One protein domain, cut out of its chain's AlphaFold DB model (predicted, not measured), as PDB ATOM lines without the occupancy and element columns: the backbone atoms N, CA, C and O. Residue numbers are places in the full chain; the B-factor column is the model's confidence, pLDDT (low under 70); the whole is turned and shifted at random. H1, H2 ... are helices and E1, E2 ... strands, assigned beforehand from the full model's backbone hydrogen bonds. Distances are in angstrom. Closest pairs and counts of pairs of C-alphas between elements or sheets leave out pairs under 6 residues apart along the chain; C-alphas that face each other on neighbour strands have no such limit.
ATOM      1  N   GLY A   2       3.678  24.532  42.850       74.88
ATOM      2  CA  GLY A   2       2.839  23.491  42.301       74.88
ATOM      3  C   GLY A   2       1.588  24.110  41.691       74.88
ATOM      4  O   GLY A   2       1.524  25.318  41.451       74.88
ATOM      5  N   ILE A   3       0.625  23.256  41.395       86.69
ATOM      6  CA  ILE A   3      -0.571  23.588  40.630       86.69
ATOM      7  C   ILE A   3      -1.709  23.957  41.599       86.69
ATOM      8  O   ILE A   3      -1.858  23.291  42.628       86.69
ATOM      9  N   PRO A   4      -2.546  24.969  41.303       86.44
ATOM     10  CA  PRO A   4      -3.757  25.210  42.084       86.44
ATOM     11  C   PRO A   4      -4.652  23.960  42.127       86.44
ATOM     12  O   PRO A   4      -4.971  23.372  41.095       86.44
ATOM     13  N   ARG A   5      -5.065  23.534  43.326       84.81
ATOM     14  CA  ARG A   5      -5.715  22.226  43.565       84.81
ATOM     15  C   ARG A   5      -7.005  21.993  42.779       84.81
ATOM     16  O   ARG A   5      -7.336  20.851  42.472       84.81
ATOM     17  N   GLN A   6      -7.728  23.074  42.509       84.06
ATOM     18  CA  GLN A   6      -9.037  23.078  41.871       84.06
ATOM     19  C   GLN A   6      -8.977  23.060  40.339       84.06
ATOM     20  O   GLN A   6     -10.017  22.900  39.704       84.06
ATOM     21  N   TRP A   7      -7.794  23.252  39.746       89.44
ATOM     22  CA  TRP A   7      -7.652  23.296  38.294       89.44
ATOM     23  C   TRP A   7      -7.825  21.912  37.681       89.44
ATOM     24  O   TRP A   7      -7.254  20.919  38.143       89.44
ATOM     25  N   GLN A   8      -8.600  21.858  36.606       91.12
ATOM     26  CA  GLN A   8      -8.813  20.647  35.836       91.12
ATOM     27  C   GLN A   8      -7.560  20.286  35.037       91.12
ATOM     28  O   GLN A   8      -6.838  21.172  34.582       91.12
ATOM     29  N   PRO A   9      -7.309  18.994  34.759       90.88
ATOM     30  CA  PRO A   9      -6.092  18.569  34.071       90.88
ATOM     31  C   PRO A   9      -5.839  19.269  32.728       90.88
ATOM     32  O   PRO A   9      -4.692  19.537  32.387       90.88
ATOM     33  N   HIS A  10      -6.897  19.578  31.973       90.06
ATOM     34  CA  HIS A  10      -6.792  20.272  30.689       90.06
ATOM     35  C   HIS A  10      -6.467  21.762  30.846       90.06
ATOM     36  O   HIS A  10      -5.690  22.280  30.055       90.06
ATOM     37  N   GLU A  11      -7.001  22.427  31.875       90.88
ATOM     38  CA  GLU A  11      -6.691  23.830  32.189       90.88
ATOM     39  C   GLU A  11      -5.222  23.971  32.582       90.88
ATOM     40  O   GLU A  11      -4.521  24.849  32.088       90.88
ATOM     41  N   VAL A  12      -4.737  23.059  33.432       91.44
ATOM     42  CA  VAL A  12      -3.332  23.039  33.853       91.44
ATOM     43  C   VAL A  12      -2.417  22.813  32.660       91.44
ATOM     44  O   VAL A  12      -1.417  23.512  32.516       91.44
ATOM     45  N   LEU A  13      -2.745  21.829  31.819       91.94
ATOM     46  CA  LEU A  13      -1.944  21.526  30.644       91.94
ATOM     47  C   LEU A  13      -1.901  22.723  29.691       91.94
ATOM     48  O   LEU A  13      -0.804  23.127  29.325       91.94
ATOM     49  N   ALA A  14      -3.053  23.311  29.355       89.75
ATOM     50  CA  ALA A  14      -3.119  24.487  28.491       89.75
ATOM     51  C   ALA A  14      -2.252  25.629  29.022       89.75
ATOM     52  O   ALA A  14      -1.387  26.139  28.323       89.75
ATOM     53  N   TYR A  15      -2.370  25.921  30.316       90.75
ATOM     54  CA  TYR A  15      -1.597  26.983  30.948       90.75
ATOM     55  C   TYR A  15      -0.078  26.747  30.921       90.75
ATOM     56  O   TYR A  15       0.704  27.686  30.782       90.75
ATOM     57  N   ILE A  16       0.361  25.492  31.069       91.56
ATOM     58  CA  ILE A  16       1.781  25.130  30.961       91.56
ATOM     59  C   ILE A  16       2.272  25.284  29.520       91.56
ATOM     60  O   ILE A  16       3.384  25.763  29.309       91.56
ATOM     61  N   MET A  17       1.462  24.870  28.548       90.19
ATOM     62  CA  MET A  17       1.814  24.932  27.133       90.19
ATOM     63  C   MET A  17       1.861  26.373  26.627       90.19
ATOM     64  O   MET A  17       2.818  26.715  25.946       90.19
ATOM     65  N   ASP A  18       0.926  27.231  27.042       88.44
ATOM     66  CA  ASP A  18       0.952  28.670  26.748       88.44
ATOM     67  C   ASP A  18       2.218  29.332  27.312       88.44
ATOM     68  O   ASP A  18       2.834  30.188  26.682       88.44
ATOM     69  N   ALA A  19       2.636  28.931  28.517       88.75
ATOM     70  CA  ALA A  19       3.862  29.439  29.125       88.75
ATOM     71  C   ALA A  19       5.121  28.940  28.404       88.75
ATOM     72  O   ALA A  19       6.091  29.682  28.295       88.75
ATOM     73  N   TYR A  20       5.116  27.691  27.938       88.62
ATOM     74  CA  TYR A  20       6.203  27.136  27.135       88.62
ATOM     75  C   TYR A  20       6.299  27.830  25.772       88.62
ATOM     76  O   TYR A  20       7.393  28.190  25.353       88.62
ATOM     77  N   ASP A  21       5.158  28.083  25.131       85.00
ATOM     78  CA  ASP A  21       5.054  28.791  23.857       85.00
ATOM     79  C   ASP A  21       5.652  30.203  23.923       85.00
ATOM     80  O   ASP A  21       6.495  30.570  23.114       85.00
ATOM     81  N   GLN A  22       5.326  30.960  24.975       84.06
ATOM     82  CA  GLN A  22       5.887  32.298  25.213       84.06
ATOM     83  C   GLN A  22       7.408  32.320  25.425       84.06
ATOM     84  O   GLN A  22       8.014  33.390  25.370       84.06
ATOM     85  N   LEU A  23       8.013  31.176  25.749       82.44
ATOM     86  CA  LEU A  23       9.452  31.048  25.977       82.44
ATOM     87  C   LEU A  23      10.208  30.586  24.733       82.44
ATOM     88  O   LEU A  23      11.436  30.695  24.707       82.44
ATOM     89  N   LEU A  24       9.508  30.051  23.736       76.69
ATOM     90  CA  LEU A  24      10.098  29.734  22.450       76.69
ATOM     91  C   LEU A  24      10.077  30.999  21.591       76.69
ATOM     92  O   LEU A  24       9.022  31.463  21.170       76.69
ATOM     93  N   ASP A  25      11.255  31.558  21.313       60.38
ATOM     94  CA  ASP A  25      11.393  32.514  20.216       60.38
ATOM     95  C   ASP A  25      11.118  31.750  18.913       60.38
ATOM     96  O   ASP A  25      11.921  30.940  18.445       60.38
ATOM     97  N   ALA A  46      -8.674  26.241  18.079       55.56
ATOM     98  CA  ALA A  46      -7.636  26.494  19.089       55.56
ATOM     99  C   ALA A  46      -7.288  25.233  19.910       55.56
ATOM    100  O   ALA A  46      -6.140  25.007  20.295       55.56
ATOM    101  N   ARG A  47      -8.279  24.368  20.170       56.09
ATOM    102  CA  ARG A  47      -8.067  23.092  20.869       56.09
ATOM    103  C   ARG A  47      -7.388  22.049  19.977       56.09
ATOM    104  O   ARG A  47      -6.611  21.240  20.488       56.09
ATOM    105  N   ARG A  48      -7.681  22.041  18.675       57.62
ATOM    106  CA  ARG A  48      -7.046  21.161  17.684       57.62
ATOM    107  C   ARG A  48      -5.579  21.530  17.491       57.62
ATOM    108  O   ARG A  48      -4.735  20.635  17.533       57.62
ATOM    109  N   ASP A  49      -5.296  22.824  17.422       68.94
ATOM    110  CA  ASP A  49      -3.944  23.378  17.372       68.94
ATOM    111  C   ASP A  49      -3.161  23.018  18.633       68.94
ATOM    112  O   ASP A  49      -2.032  22.545  18.557       68.94
ATOM    113  N   HIS A  50      -3.792  23.102  19.806       72.88
ATOM    114  CA  HIS A  50      -3.151  22.744  21.068       72.88
ATOM    115  C   HIS A  50      -2.791  21.246  21.174       72.88
ATOM    116  O   HIS A  50      -1.773  20.875  21.766       72.88
ATOM    117  N   VAL A  51      -3.623  20.347  20.637       79.56
ATOM    118  CA  VAL A  51      -3.319  18.903  20.610       79.56
ATOM    119  C   VAL A  51      -2.174  18.612  19.648       79.56
ATOM    120  O   VAL A  51      -1.282  17.840  19.997       79.56
ATOM    121  N   GLU A  52      -2.179  19.232  18.470       81.62
ATOM    122  CA  GLU A  52      -1.095  19.090  17.497       81.62
ATOM    123  C   GLU A  52       0.218  19.653  18.046       81.62
ATOM    124  O   GLU A  52       1.253  18.995  17.978       81.62
ATOM    125  N   TRP A  53       0.160  20.795  18.724       82.31
ATOM    126  CA  TRP A  53       1.297  21.388  19.417       82.31
ATOM    127  C   TRP A  53       1.884  20.463  20.488       82.31
ATOM    128  O   TRP A  53       3.088  20.206  20.516       82.31
ATOM    129  N   CYS A  54       1.028  19.865  21.328       88.25
ATOM    130  CA  CYS A  54       1.457  18.840  22.281       88.25
ATOM    131  C   CYS A  54       2.179  17.673  21.587       88.25
ATOM    132  O   CYS A  54       3.156  17.157  22.129       88.25
ATOM    133  N   ARG A  55       1.730  17.256  20.395       86.12
ATOM    134  CA  ARG A  55       2.401  16.196  19.626       86.12
ATOM    135  C   ARG A  55       3.756  16.644  19.093       86.12
ATOM    136  O   ARG A  55       4.708  15.880  19.210       86.12
ATOM    137  N   GLN A  56       3.858  17.858  18.555       85.75
ATOM    138  CA  GLN A  56       5.110  18.393  18.008       85.75
ATOM    139  C   GLN A  56       6.226  18.434  19.056       85.75
ATOM    140  O   GLN A  56       7.362  18.065  18.768       85.75
ATOM    141  N   ILE A  57       5.894  18.772  20.305       89.12
ATOM    142  CA  ILE A  57       6.858  18.755  21.417       89.12
ATOM    143  C   ILE A  57       7.078  17.350  22.016       89.12
ATOM    144  O   ILE A  57       7.743  17.199  23.042       89.12
ATOM    145  N   GLY A  58       6.472  16.316  21.425       90.88
ATOM    146  CA  GLY A  58       6.571  14.927  21.864       90.88
ATOM    147  C   GLY A  58       5.856  14.623  23.182       90.88
ATOM    148  O   GLY A  58       6.219  13.659  23.862       90.88
ATOM    149  N   LEU A  59       4.870  15.427  23.599       93.44
ATOM    150  CA  LEU A  59       4.079  15.168  24.802       93.44
ATOM    151  C   LEU A  59       3.012  14.108  24.514       93.44
ATOM    152  O   LEU A  59       2.093  14.299  23.725       93.44
ATOM    153  N   ARG A  60       3.080  12.989  25.237       92.38
ATOM    154  CA  ARG A  60       2.154  11.863  25.070       92.38
ATOM    155  C   ARG A  60       0.991  11.912  26.052       92.38
ATOM    156  O   ARG A  60      -0.141  11.555  25.718       92.38
ATOM    157  N   LYS A  61       1.277  12.243  27.314       91.81
ATOM    158  CA  LYS A  61       0.274  12.268  28.387       91.81
ATOM    159  C   LYS A  61       0.590  13.337  29.412       91.81
ATOM    160  O   LYS A  61       1.739  13.493  29.818       91.81
ATOM    161  N   PHE A  62      -0.463  13.954  29.920       93.62
ATOM    162  CA  PHE A  62      -0.434  14.747  31.137       93.62
ATOM    163  C   PHE A  62      -1.267  14.038  32.204       93.62
ATOM    164  O   PHE A  62      -2.388  13.597  31.943       93.62
ATOM    165  N   VAL A  63      -0.714  13.894  33.406       93.38
ATOM    166  CA  VAL A  63      -1.390  13.231  34.522       93.38
ATOM    167  C   VAL A  63      -1.359  14.131  35.743       93.38
ATOM    168  O   VAL A  63      -0.322  14.247  36.390       93.38
ATOM    169  N   LEU A  64      -2.501  14.707  36.109       94.44
ATOM    170  CA  LEU A  64      -2.692  15.335  37.410       94.44
ATOM    171  C   LEU A  64      -2.743  14.236  38.476       94.44
ATOM    172  O   LEU A  64      -3.771  13.596  38.722       94.44
ATOM    173  N   LEU A  65      -1.580  13.954  39.053       92.25
ATOM    174  CA  LEU A  65      -1.377  12.784  39.892       92.25
ATOM    175  C   LEU A  65      -1.864  13.018  41.321       92.25
ATOM    176  O   LEU A  65      -2.358  12.075  41.935       92.25
ATOM    177  N   PHE A  66      -1.744  14.249  41.818       91.88
ATOM    178  CA  PHE A  66      -2.146  14.656  43.160       91.88
ATOM    179  C   PHE A  66      -2.921  15.971  43.104       91.88
ATOM    180  O   PHE A  66      -2.417  16.935  42.537       91.88
ATOM    181  N   GLY A  67      -4.114  16.019  43.695       89.81
ATOM    182  CA  GLY A  67      -4.982  17.200  43.696       89.81
ATOM    183  C   GLY A  67      -6.288  16.957  44.452       89.81
ATOM    184  O   GLY A  67      -6.326  16.140  45.375       89.81
ATOM    185  N   ASP A  68      -7.352  17.664  44.070       88.06
ATOM    186  CA  ASP A  68      -8.677  17.490  44.669       88.06
ATOM    187  C   ASP A  68      -9.409  16.237  44.164       88.06
ATOM    188  O   ASP A  68      -9.184  15.728  43.058       88.06
ATOM    189  N   SER A  69     -10.303  15.733  45.020       84.81
ATOM    190  CA  SER A  69     -11.115  14.549  44.749       84.81
ATOM    191  C   SER A  69     -11.965  14.737  43.490       84.81
ATOM    192  O   SER A  69     -12.589  15.778  43.294       84.81
ATOM    193  N   GLY A  70     -11.973  13.727  42.619       85.69
ATOM    194  CA  GLY A  70     -12.675  13.763  41.331       85.69
ATOM    195  C   GLY A  70     -11.921  14.474  40.200       85.69
ATOM    196  O   GLY A  70     -12.307  14.309  39.046       85.69
ATOM    197  N   ILE A  71     -10.835  15.195  40.500       89.62
ATOM    198  CA  ILE A  71     -10.024  15.920  39.509       89.62
ATOM    199  C   ILE A  71      -8.698  15.195  39.256       89.62
ATOM    200  O   ILE A  71      -8.303  15.009  38.106       89.62
ATOM    201  N   ALA A  72      -8.023  14.752  40.319       91.62
ATOM    202  CA  ALA A  72      -6.722  14.087  40.259       91.62
ATOM    203  C   ALA A  72      -6.805  12.570  40.497       91.62
ATOM    204  O   ALA A  72      -7.791  12.051  41.022       91.62
ATOM    205  N   VAL A  73      -5.732  11.848  40.147       91.31
ATOM    206  CA  VAL A  73      -5.623  10.394  40.383       91.31
ATOM    207  C   VAL A  73      -5.579  10.057  41.876       91.31
ATOM    208  O   VAL A  73      -6.183   9.075  42.307       91.31
ATOM    209  N   ASN A  74      -4.845  10.846  42.661       89.62
ATOM    210  CA  ASN A  74      -4.733  10.704  44.107       89.62
ATOM    211  C   ASN A  74      -5.177  12.001  44.788       89.62
ATOM    212  O   ASN A  74      -4.824  13.098  44.358       89.62
ATOM    213  N   GLU A  75      -5.915  11.865  45.884       87.56
ATOM    214  CA  GLU A  75      -6.369  13.001  46.680       87.56
ATOM    215  C   GLU A  75      -5.267  13.488  47.632       87.56
ATOM    216  O   GLU A  75      -4.598  12.682  48.283       87.56
ATOM    217  N   ILE A  76      -5.095  14.808  47.732       80.75
ATOM    218  CA  ILE A  76      -4.214  15.455  48.717       80.75
ATOM    219  C   ILE A  76      -4.967  15.654  50.045       80.75
ATOM    220  O   ILE A  76      -6.132  16.062  50.020       80.75
ATOM    221  N   PRO A  77      -4.331  15.455  51.221       72.12
ATOM    222  CA  PRO A  77      -5.003  15.526  52.513       72.12
ATOM    223  C   PRO A  77      -5.714  16.853  52.735       72.12
ATOM    224  O   PRO A  77      -5.136  17.930  52.579       72.12
ATOM    225  N   LEU A  78      -6.960  16.761  53.190       65.25
ATOM    226  CA  LEU A  78      -7.789  17.911  53.557       65.25
ATOM    227  C   LEU A  78      -7.467  18.473  54.953       65.25
ATOM    228  O   LEU A  78      -8.059  19.462  55.368       65.25
ATOM    229  N   GLN A  79      -6.544  17.844  55.690       63.06
ATOM    230  CA  GLN A  79      -6.184  18.230  57.062       63.06
ATOM    231  C   GLN A  79      -5.521  19.616  57.161       63.06
ATOM    232  O   GLN A  79      -5.495  20.207  58.238       63.06
ATOM    233  N   TYR A  80      -5.043  20.158  56.039       54.84
ATOM    234  CA  TYR A  80      -4.619  21.549  55.927       54.84
ATOM    235  C   TYR A  80      -5.866  22.424  55.748       54.84
ATOM    236  O   TYR A  80      -6.515  22.387  54.700       54.84
ATOM    237  N   GLN A 104      -2.127  24.609  52.550       66.31
ATOM    238  CA  GLN A 104      -2.536  23.518  51.692       66.31
ATOM    239  C   GLN A 104      -1.425  23.171  50.707       66.31
ATOM    240  O   GLN A 104      -0.900  24.063  50.039       66.31
ATOM    241  N   PRO A 105      -1.100  21.880  50.564       75.62
ATOM    242  CA  PRO A 105      -0.159  21.457  49.553       75.62
ATOM    243  C   PRO A 105      -0.697  21.773  48.163       75.62
ATOM    244  O   PRO A 105      -1.871  21.517  47.877       75.62
ATOM    245  N   ASP A 106       0.176  22.277  47.299       83.56
ATOM    246  CA  ASP A 106      -0.133  22.437  45.886       83.56
ATOM    247  C   ASP A 106      -0.353  21.061  45.219       83.56
ATOM    248  O   ASP A 106       0.210  20.041  45.631       83.56
ATOM    249  N   ALA A 107      -1.157  21.034  44.156       89.69
ATOM    250  CA  ALA A 107      -1.302  19.866  43.296       89.69
ATOM    251  C   ALA A 107      -0.016  19.590  42.499       89.69
ATOM    252  O   ALA A 107       0.788  20.488  42.229       89.69
ATOM    253  N   MET A 108       0.171  18.332  42.102       92.44
ATOM    254  CA  MET A 108       1.342  17.880  41.344       92.44
ATOM    255  C   MET A 108       0.911  17.044  40.147       92.44
ATOM    256  O   MET A 108       0.017  16.194  40.245       92.44
ATOM    257  N   ALA A 109       1.591  17.251  39.024       93.62
ATOM    258  CA  ALA A 109       1.331  16.549  37.780       93.62
ATOM    259  C   ALA A 109       2.600  15.930  37.195       93.62
ATOM    260  O   ALA A 109       3.712  16.389  37.446       93.62
ATOM    261  N   LEU A 110       2.409  14.880  36.400       93.06
ATOM    262  CA  LEU A 110       3.445  14.205  35.633       93.06
ATOM    263  C   LEU A 110       3.185  14.422  34.140       93.06
ATOM    264  O   LEU A 110       2.121  14.058  33.633       93.06
ATOM    265  N   MET A 111       4.177  14.965  33.438       93.69
ATOM    266  CA  MET A 111       4.206  15.049  31.978       93.69
ATOM    267  C   MET A 111       5.034  13.888  31.432       93.69
ATOM    268  O   MET A 111       6.164  13.665  31.865       93.69
ATOM    269  N   ILE A 112       4.456  13.119  30.515       91.88
ATOM    270  CA  ILE A 112       5.088  11.942  29.919       91.88
ATOM    271  C   ILE A 112       5.327  12.234  28.448       91.88
ATOM    272  O   ILE A 112       4.373  12.350  27.677       91.88
ATOM    273  N   PHE A 113       6.599  12.298  28.076       92.62
ATOM    274  CA  PHE A 113       7.047  12.505  26.706       92.62
ATOM    275  C   PHE A 113       7.325  11.172  26.005       92.62
ATOM    276  O   PHE A 113       7.477  10.129  26.648       92.62
ATOM    277  N   GLU A 114       7.372  11.199  24.677       91.44
ATOM    278  CA  GLU A 114       7.699  10.036  23.849       91.44
ATOM    279  C   GLU A 114       9.143   9.572  24.034       91.44
ATOM    280  O   GLU A 114       9.411   8.370  24.079       91.44
ATOM    281  N   THR A 115      10.067  10.524  24.170       89.75
ATOM    282  CA  THR A 115      11.499  10.267  24.312       89.75
ATOM    283  C   THR A 115      12.099  11.122  25.424       89.75
ATOM    284  O   THR A 115      11.569  12.174  25.789       89.75
ATOM    285  N   GLU A 116      13.236  10.676  25.962       88.25
ATOM    286  CA  GLU A 116      14.023  11.462  26.919       88.25
ATOM    287  C   GLU A 116      14.514  12.779  26.300       88.25
ATOM    288  O   GLU A 116      14.534  13.798  26.984       88.25
ATOM    289  N   ALA A 117      14.845  12.784  25.003       88.62
ATOM    290  CA  ALA A 117      15.299  13.979  24.297       88.62
ATOM    291  C   ALA A 117      14.240  15.095  24.312       88.62
ATOM    292  O   ALA A 117      14.555  16.218  24.698       88.62
ATOM    293  N   TYR A 118      12.979  14.768  23.998       92.12
ATOM    294  CA  TYR A 118      11.874  15.731  24.070       92.12
ATOM    295  C   TYR A 118      11.644  16.248  25.493       92.12
ATOM    296  O   TYR A 118      11.518  17.453  25.702       92.12
ATOM    297  N   ALA A 119      11.666  15.358  26.491       91.50
ATOM    298  CA  ALA A 119      11.526  15.761  27.891       91.50
ATOM    299  C   ALA A 119      12.642  16.725  28.332       91.50
ATOM    300  O   ALA A 119      12.384  17.689  29.053       91.50
ATOM    301  N   MET A 120      13.879  16.469  27.900       89.50
ATOM    302  CA  MET A 120      15.037  17.306  28.213       89.50
ATOM    303  C   MET A 120      14.975  18.663  27.515       89.50
ATOM    304  O   MET A 120      15.299  19.662  28.150       89.50
ATOM    305  N   GLN A 121      14.538  18.718  26.254       89.62
ATOM    306  CA  GLN A 121      14.346  19.974  25.524       89.62
ATOM    307  C   GLN A 121      13.273  20.841  26.189       89.62
ATOM    308  O   GLN A 121      13.526  22.006  26.496       89.62
ATOM    309  N   PHE A 122      12.118  20.246  26.505       91.38
ATOM    310  CA  PHE A 122      11.050  20.931  27.229       91.38
ATOM    311  C   PHE A 122      11.541  21.458  28.581       91.38
ATOM    312  O   PHE A 122      11.345  22.623  28.929       91.38
ATOM    313  N   TRP A 123      12.236  20.612  29.350       90.62
ATOM    314  CA  TRP A 123      12.794  21.021  30.634       90.62
ATOM    315  C   TRP A 123      13.835  22.131  30.483       90.62
ATOM    316  O   TRP A 123      13.812  23.056  31.282       90.62
ATOM    317  N   ALA A 124      14.711  22.089  29.479       87.94
ATOM    318  CA  ALA A 124      15.748  23.102  29.283       87.94
ATOM    319  C   ALA A 124      15.168  24.515  29.107       87.94
ATOM    320  O   ALA A 124      15.707  25.456  29.688       87.94
ATOM    321  N   ALA A 125      14.048  24.657  28.392       87.31
ATOM    322  CA  ALA A 125      13.350  25.938  28.260       87.31
ATOM    323  C   ALA A 125      12.651  26.364  29.567       87.31
ATOM    324  O   ALA A 125      12.640  27.538  29.938       87.31
ATOM    325  N   MET A 126      12.086  25.403  30.304       88.38
ATOM    326  CA  MET A 126      11.279  25.675  31.499       88.38
ATOM    327  C   MET A 126      12.087  25.752  32.805       88.38
ATOM    328  O   MET A 126      11.590  26.281  33.792       88.38
ATOM    329  N   ALA A 127      13.316  25.228  32.857       83.31
ATOM    330  CA  ALA A 127      14.054  24.974  34.102       83.31
ATOM    331  C   ALA A 127      14.342  26.233  34.931       83.31
ATOM    332  O   ALA A 127      14.362  26.174  36.160       83.31
ATOM    333  N   SER A 128      14.598  27.356  34.264       76.56
ATOM    334  CA  SER A 128      14.855  28.659  34.886       76.56
ATOM    335  C   SER A 128      13.583  29.481  35.098       76.56
ATOM    336  O   SER A 128      13.634  30.522  35.755       76.56
ATOM    337  N   ASN A 129      12.447  29.018  34.573       78.94
ATOM    338  CA  ASN A 129      11.203  29.762  34.531       78.94
ATOM    339  C   ASN A 129      10.198  29.207  35.543       78.94
ATOM    340  O   ASN A 129       9.981  28.006  35.684       78.94
ATOM    341  N   CYS A 130       9.564  30.116  36.275       80.12
ATOM    342  CA  CYS A 130       8.476  29.794  37.185       80.12
ATOM    343  C   CYS A 130       7.170  30.277  36.560       80.12
ATOM    344  O   CYS A 130       7.024  31.474  36.299       80.12
ATOM    345  N   ILE A 131       6.207  29.378  36.361       86.38
ATOM    346  CA  ILE A 131       4.909  29.758  35.800       86.38
ATOM    347  C   ILE A 131       4.033  30.290  36.937       86.38
ATOM    348  O   ILE A 131       3.723  29.576  37.898       86.38
ATOM    349  N   LYS A 132       3.644  31.563  36.863       85.69
ATOM    350  CA  LYS A 132       2.879  32.237  37.921       85.69
ATOM    351  C   LYS A 132       1.392  31.880  37.838       85.69
ATOM    352  O   LYS A 132       0.641  32.564  37.161       85.69
ATOM    353  N   ALA A 133       0.952  30.870  38.582       82.94
ATOM    354  CA  ALA A 133      -0.444  30.425  38.620       82.94
ATOM    355  C   ALA A 133      -1.114  30.803  39.953       82.94
ATOM    356  O   ALA A 133      -1.174  29.974  40.856       82.94
ATOM    357  N   TYR A 134      -1.588  32.047  40.108       75.81
ATOM    358  CA  TYR A 134      -2.091  32.571  41.391       75.81
ATOM    359  C   TYR A 134      -3.135  31.648  42.067       75.81
ATOM    360  O   TYR A 134      -4.083  31.222  41.407       75.81
ATOM    361  N   PRO A 135      -3.022  31.378  43.387       74.81
ATOM    362  CA  PRO A 135      -2.014  31.876  44.337       74.81
ATOM    363  C   PRO A 135      -0.714  31.048  44.378       74.81
ATOM    364  O   PRO A 135       0.148  31.300  45.217       74.81
ATOM    365  N   SER A 136      -0.577  30.063  43.498       81.44
ATOM    366  CA  SER A 136       0.544  29.130  43.419       81.44
ATOM    367  C   SER A 136       1.593  29.564  42.379       81.44
ATOM    368  O   SER A 136       1.525  30.606  41.723       81.44
ATOM    369  N   THR A 137       2.647  28.768  42.254       86.25
ATOM    370  CA  THR A 137       3.691  28.939  41.237       86.25
ATOM    371  C   THR A 137       4.105  27.559  40.779       86.25
ATOM    372  O   THR A 137       4.582  26.780  41.603       86.25
ATOM    373  N   ILE A 138       3.904  27.246  39.504       89.88
ATOM    374  CA  ILE A 138       4.221  25.936  38.940       89.88
ATOM    375  C   ILE A 138       5.714  25.908  38.619       89.88
ATOM    376  O   ILE A 138       6.246  26.827  37.993       89.88
ATOM    377  N   VAL A 139       6.372  24.835  39.052       88.38
ATOM    378  CA  VAL A 139       7.771  24.553  38.736       88.38
ATOM    379  C   VAL A 139       7.864  23.204  38.055       88.38
ATOM    380  O   VAL A 139       7.263  22.229  38.503       88.38
ATOM    381  N   VAL A 140       8.641  23.170  36.978       89.44
ATOM    382  CA  VAL A 140       8.919  21.963  36.207       89.44
ATOM    383  C   VAL A 140      10.250  21.384  36.672       89.44
ATOM    384  O   VAL A 140      11.256  22.086  36.756       89.44
ATOM    385  N   ALA A 141      10.264  20.088  36.971       88.00
ATOM    386  CA  ALA A 141      11.463  19.382  37.397       88.00
ATOM    387  C   ALA A 141      11.583  18.031  36.676       88.00
ATOM    388  O   ALA A 141      10.566  17.390  36.407       88.00
ATOM    389  N   PRO A 142      12.813  17.561  36.402       86.69
ATOM    390  CA  PRO A 142      13.011  16.270  35.770       86.69
ATOM    391  C   PRO A 142      12.675  15.139  36.752       86.69
ATOM    392  O   PRO A 142      13.093  15.154  37.920       86.69
ATOM    393  N   ASP A 143      11.960  14.135  36.248       86.12
ATOM    394  CA  ASP A 143      11.685  12.868  36.930       86.12
ATOM    395  C   ASP A 143      11.990  11.683  35.994       86.12
ATOM    396  O   ASP A 143      11.071  11.034  35.492       86.12
ATOM    397  N   SER A 315      -9.795   6.797  35.659       79.56
ATOM    398  CA  SER A 315     -10.617   7.491  34.652       79.56
ATOM    399  C   SER A 315     -10.584   9.018  34.782       79.56
ATOM    400  O   SER A 315     -11.163   9.707  33.952       79.56
ATOM    401  N   VAL A 316      -9.941   9.543  35.827       88.69
ATOM    402  CA  VAL A 316      -9.834  10.976  36.144       88.69
ATOM    403  C   VAL A 316      -8.369  11.392  36.209       88.69
ATOM    404  O   VAL A 316      -7.489  10.548  36.395       88.69
ATOM    405  N   GLY A 317      -8.095  12.687  36.048       85.81
ATOM    406  CA  GLY A 317      -6.743  13.234  36.168       85.81
ATOM    407  C   GLY A 317      -5.820  12.974  34.980       85.81
ATOM    408  O   GLY A 317      -4.679  13.416  35.019       85.81
ATOM    409  N   ILE A 318      -6.262  12.272  33.933       90.31
ATOM    410  CA  ILE A 318      -5.412  11.892  32.796       90.31
ATOM    411  C   ILE A 318      -5.904  12.578  31.525       90.31
ATOM    412  O   ILE A 318      -7.026  12.342  31.083       90.31
ATOM    413  N   VAL A 319      -5.022  13.352  30.897       89.25
ATOM    414  CA  VAL A 319      -5.177  13.830  29.522       89.25
ATOM    415  C   VAL A 319      -4.241  13.002  28.651       89.25
ATOM    416  O   VAL A 319      -3.020  13.032  28.818       89.25
ATOM    417  N   THR A 320      -4.816  12.208  27.752       89.19
ATOM    418  CA  THR A 320      -4.039  11.499  26.730       89.19
ATOM    419  C   THR A 320      -4.035  12.346  25.474       89.19
ATOM    420  O   THR A 320      -5.099  12.730  24.998       89.19
ATOM    421  N   ILE A 321      -2.846  12.622  24.949       87.81
ATOM    422  CA  ILE A 321      -2.698  13.232  23.633       87.81
ATOM    423  C   ILE A 321      -2.878  12.078  22.648       87.81
ATOM    424  O   ILE A 321      -2.007  11.219  22.511       87.81
ATOM    425  N   GLU A 322      -4.085  11.938  22.098       74.50
ATOM    426  CA  GLU A 322      -4.380  10.869  21.145       74.50
ATOM    427  C   GLU A 322      -3.495  11.043  19.910       74.50
ATOM    428  O   GLU A 322      -3.456  12.121  19.321       74.50
ATOM    429  N   GLY A 323      -2.782   9.989  19.519       52.97
ATOM    430  CA  GLY A 323      -2.202   9.866  18.187       52.97
ATOM    431  C   GLY A 323      -3.139   9.009  17.348       52.97
ATOM    432  O   GLY A 323      -3.573   7.949  17.806       52.97
ATOM    433  N   THR A 324      -3.471   9.451  16.138       35.78
ATOM    434  CA  THR A 324      -3.917   8.522  15.095       35.78
ATOM    435  C   THR A 324      -2.853   7.435  14.964       35.78
ATOM    436  O   THR A 324      -1.675   7.753  14.799       35.78
ATOM    437  N   GLN A 325      -3.275   6.180  15.154       31.98
ATOM    438  CA  GLN A 325      -2.459   4.991  14.893       31.98
ATOM    439  C   GLN A 325      -1.929   4.983  13.463       31.98
ATOM    440  O   GLN A 325      -2.680   5.440  12.567       31.98
TER     441      GLN A 325
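Overview. This is residues 2 to 25, 46 to 80, 104 to 143 and 315 to 325 of the 325 residues of an uncharacterized protein of Babesia bigemina (UniProt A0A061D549). What is the main picture? A small antiparallel sheet of three strands, E2, E1 and E3 with E1 in the middle, has three helices gathered round it, each near it with only a few residues: H1 with 9 to 13, H2 with 51 to 55 and H3 with 118 to 122. Unnamed stretches, among them residues 127 to 143, make up much of the rest. What are the parts and the size? The 110 printed residues hold H1, H2, E1, E2, H3 and E3 in that order, a mixed class of helices and strands, with under half of the residues in named elements. The whole is compact, with a radius of gyration of the C-alphas of 13.7 A and spans of 41 by 34 by 27 A.

Arrangement. How is the sheet built? E1, residues 59 to 67, is the inner strand, and E2, residues 108 to 113, is its antiparallel neighbour at 166 degrees, with N 63 and O 110 2.8 A apart, within hydrogen-bond range. E3, residues 318 to 320, is the other edge strand, antiparallel to E1 at 173 degrees, with N 319 and O 62 2.8 A apart, also within range. Residues 66 to 67 of E1 also pair, parallel, with residues 74 to 75. Where do the helices stand? H1, residues 9 to 21, only grazes the sheet with its residues 9 to 13; the closest C-alphas of H1 and E1, Pro 9 and Leu 64, are 5.8 A apart. H2, residues 46 to 56, is on the sheet at a height of 10.8 A, and only just lies over E1, on which 3 of its C-alphas fall. H3, residues 116 to 126, only grazes the sheet with its residues 118 to 122; the closest C-alphas of H3 and E2, Ala 119 and Phe 113, are 5.7 A apart. How do the helices stand to each other? H1 and H3 only just touch, with 3 pairs of C-alphas within 8 A, through residue 20 of H1 alone; the closest C-alphas, Tyr 20 and Met 126, are 6.9 A apart, and the lines are about perpendicular at 74 degrees. H2 and H3 are apart. In H1, H2 and H3 every O i to N i+4 pair is within hydrogen-bond range.

Along the chain. Where do the strands run? E1 measures 21.1 A from C-alpha 59 at (4.079, 15.168, 24.802) to C-alpha 67, and E2 16.6 A. E3 ends at C-alpha 320, at (-4.039, 11.499, 26.730). Where are the helices? H1 begins at C-alpha 9, at (-6.092, 18.569, 34.071), and is 18.2 A long. H2 measures 15.1 A and H3 15.2 A.

Size, cuts and confidence. Where is the printed part cut? Residues 26 to 45, 81 to 103 and 144 to 314 are not printed, with C-alpha gaps of 20.0 A, 5.1 A and 23.1 A. Of the links printed whole, H2 to E1 and E2 to H3 are tight. How far does it reach, and where is confidence low? The two C-alphas farthest apart, of Gln 79 and Gln 325, are 44.4 A apart. The mean pLDDT of the printed part is 83.7, and residue 25, residues 46 to 49, 78 to 80, 104 and 323 to 325 are under 70.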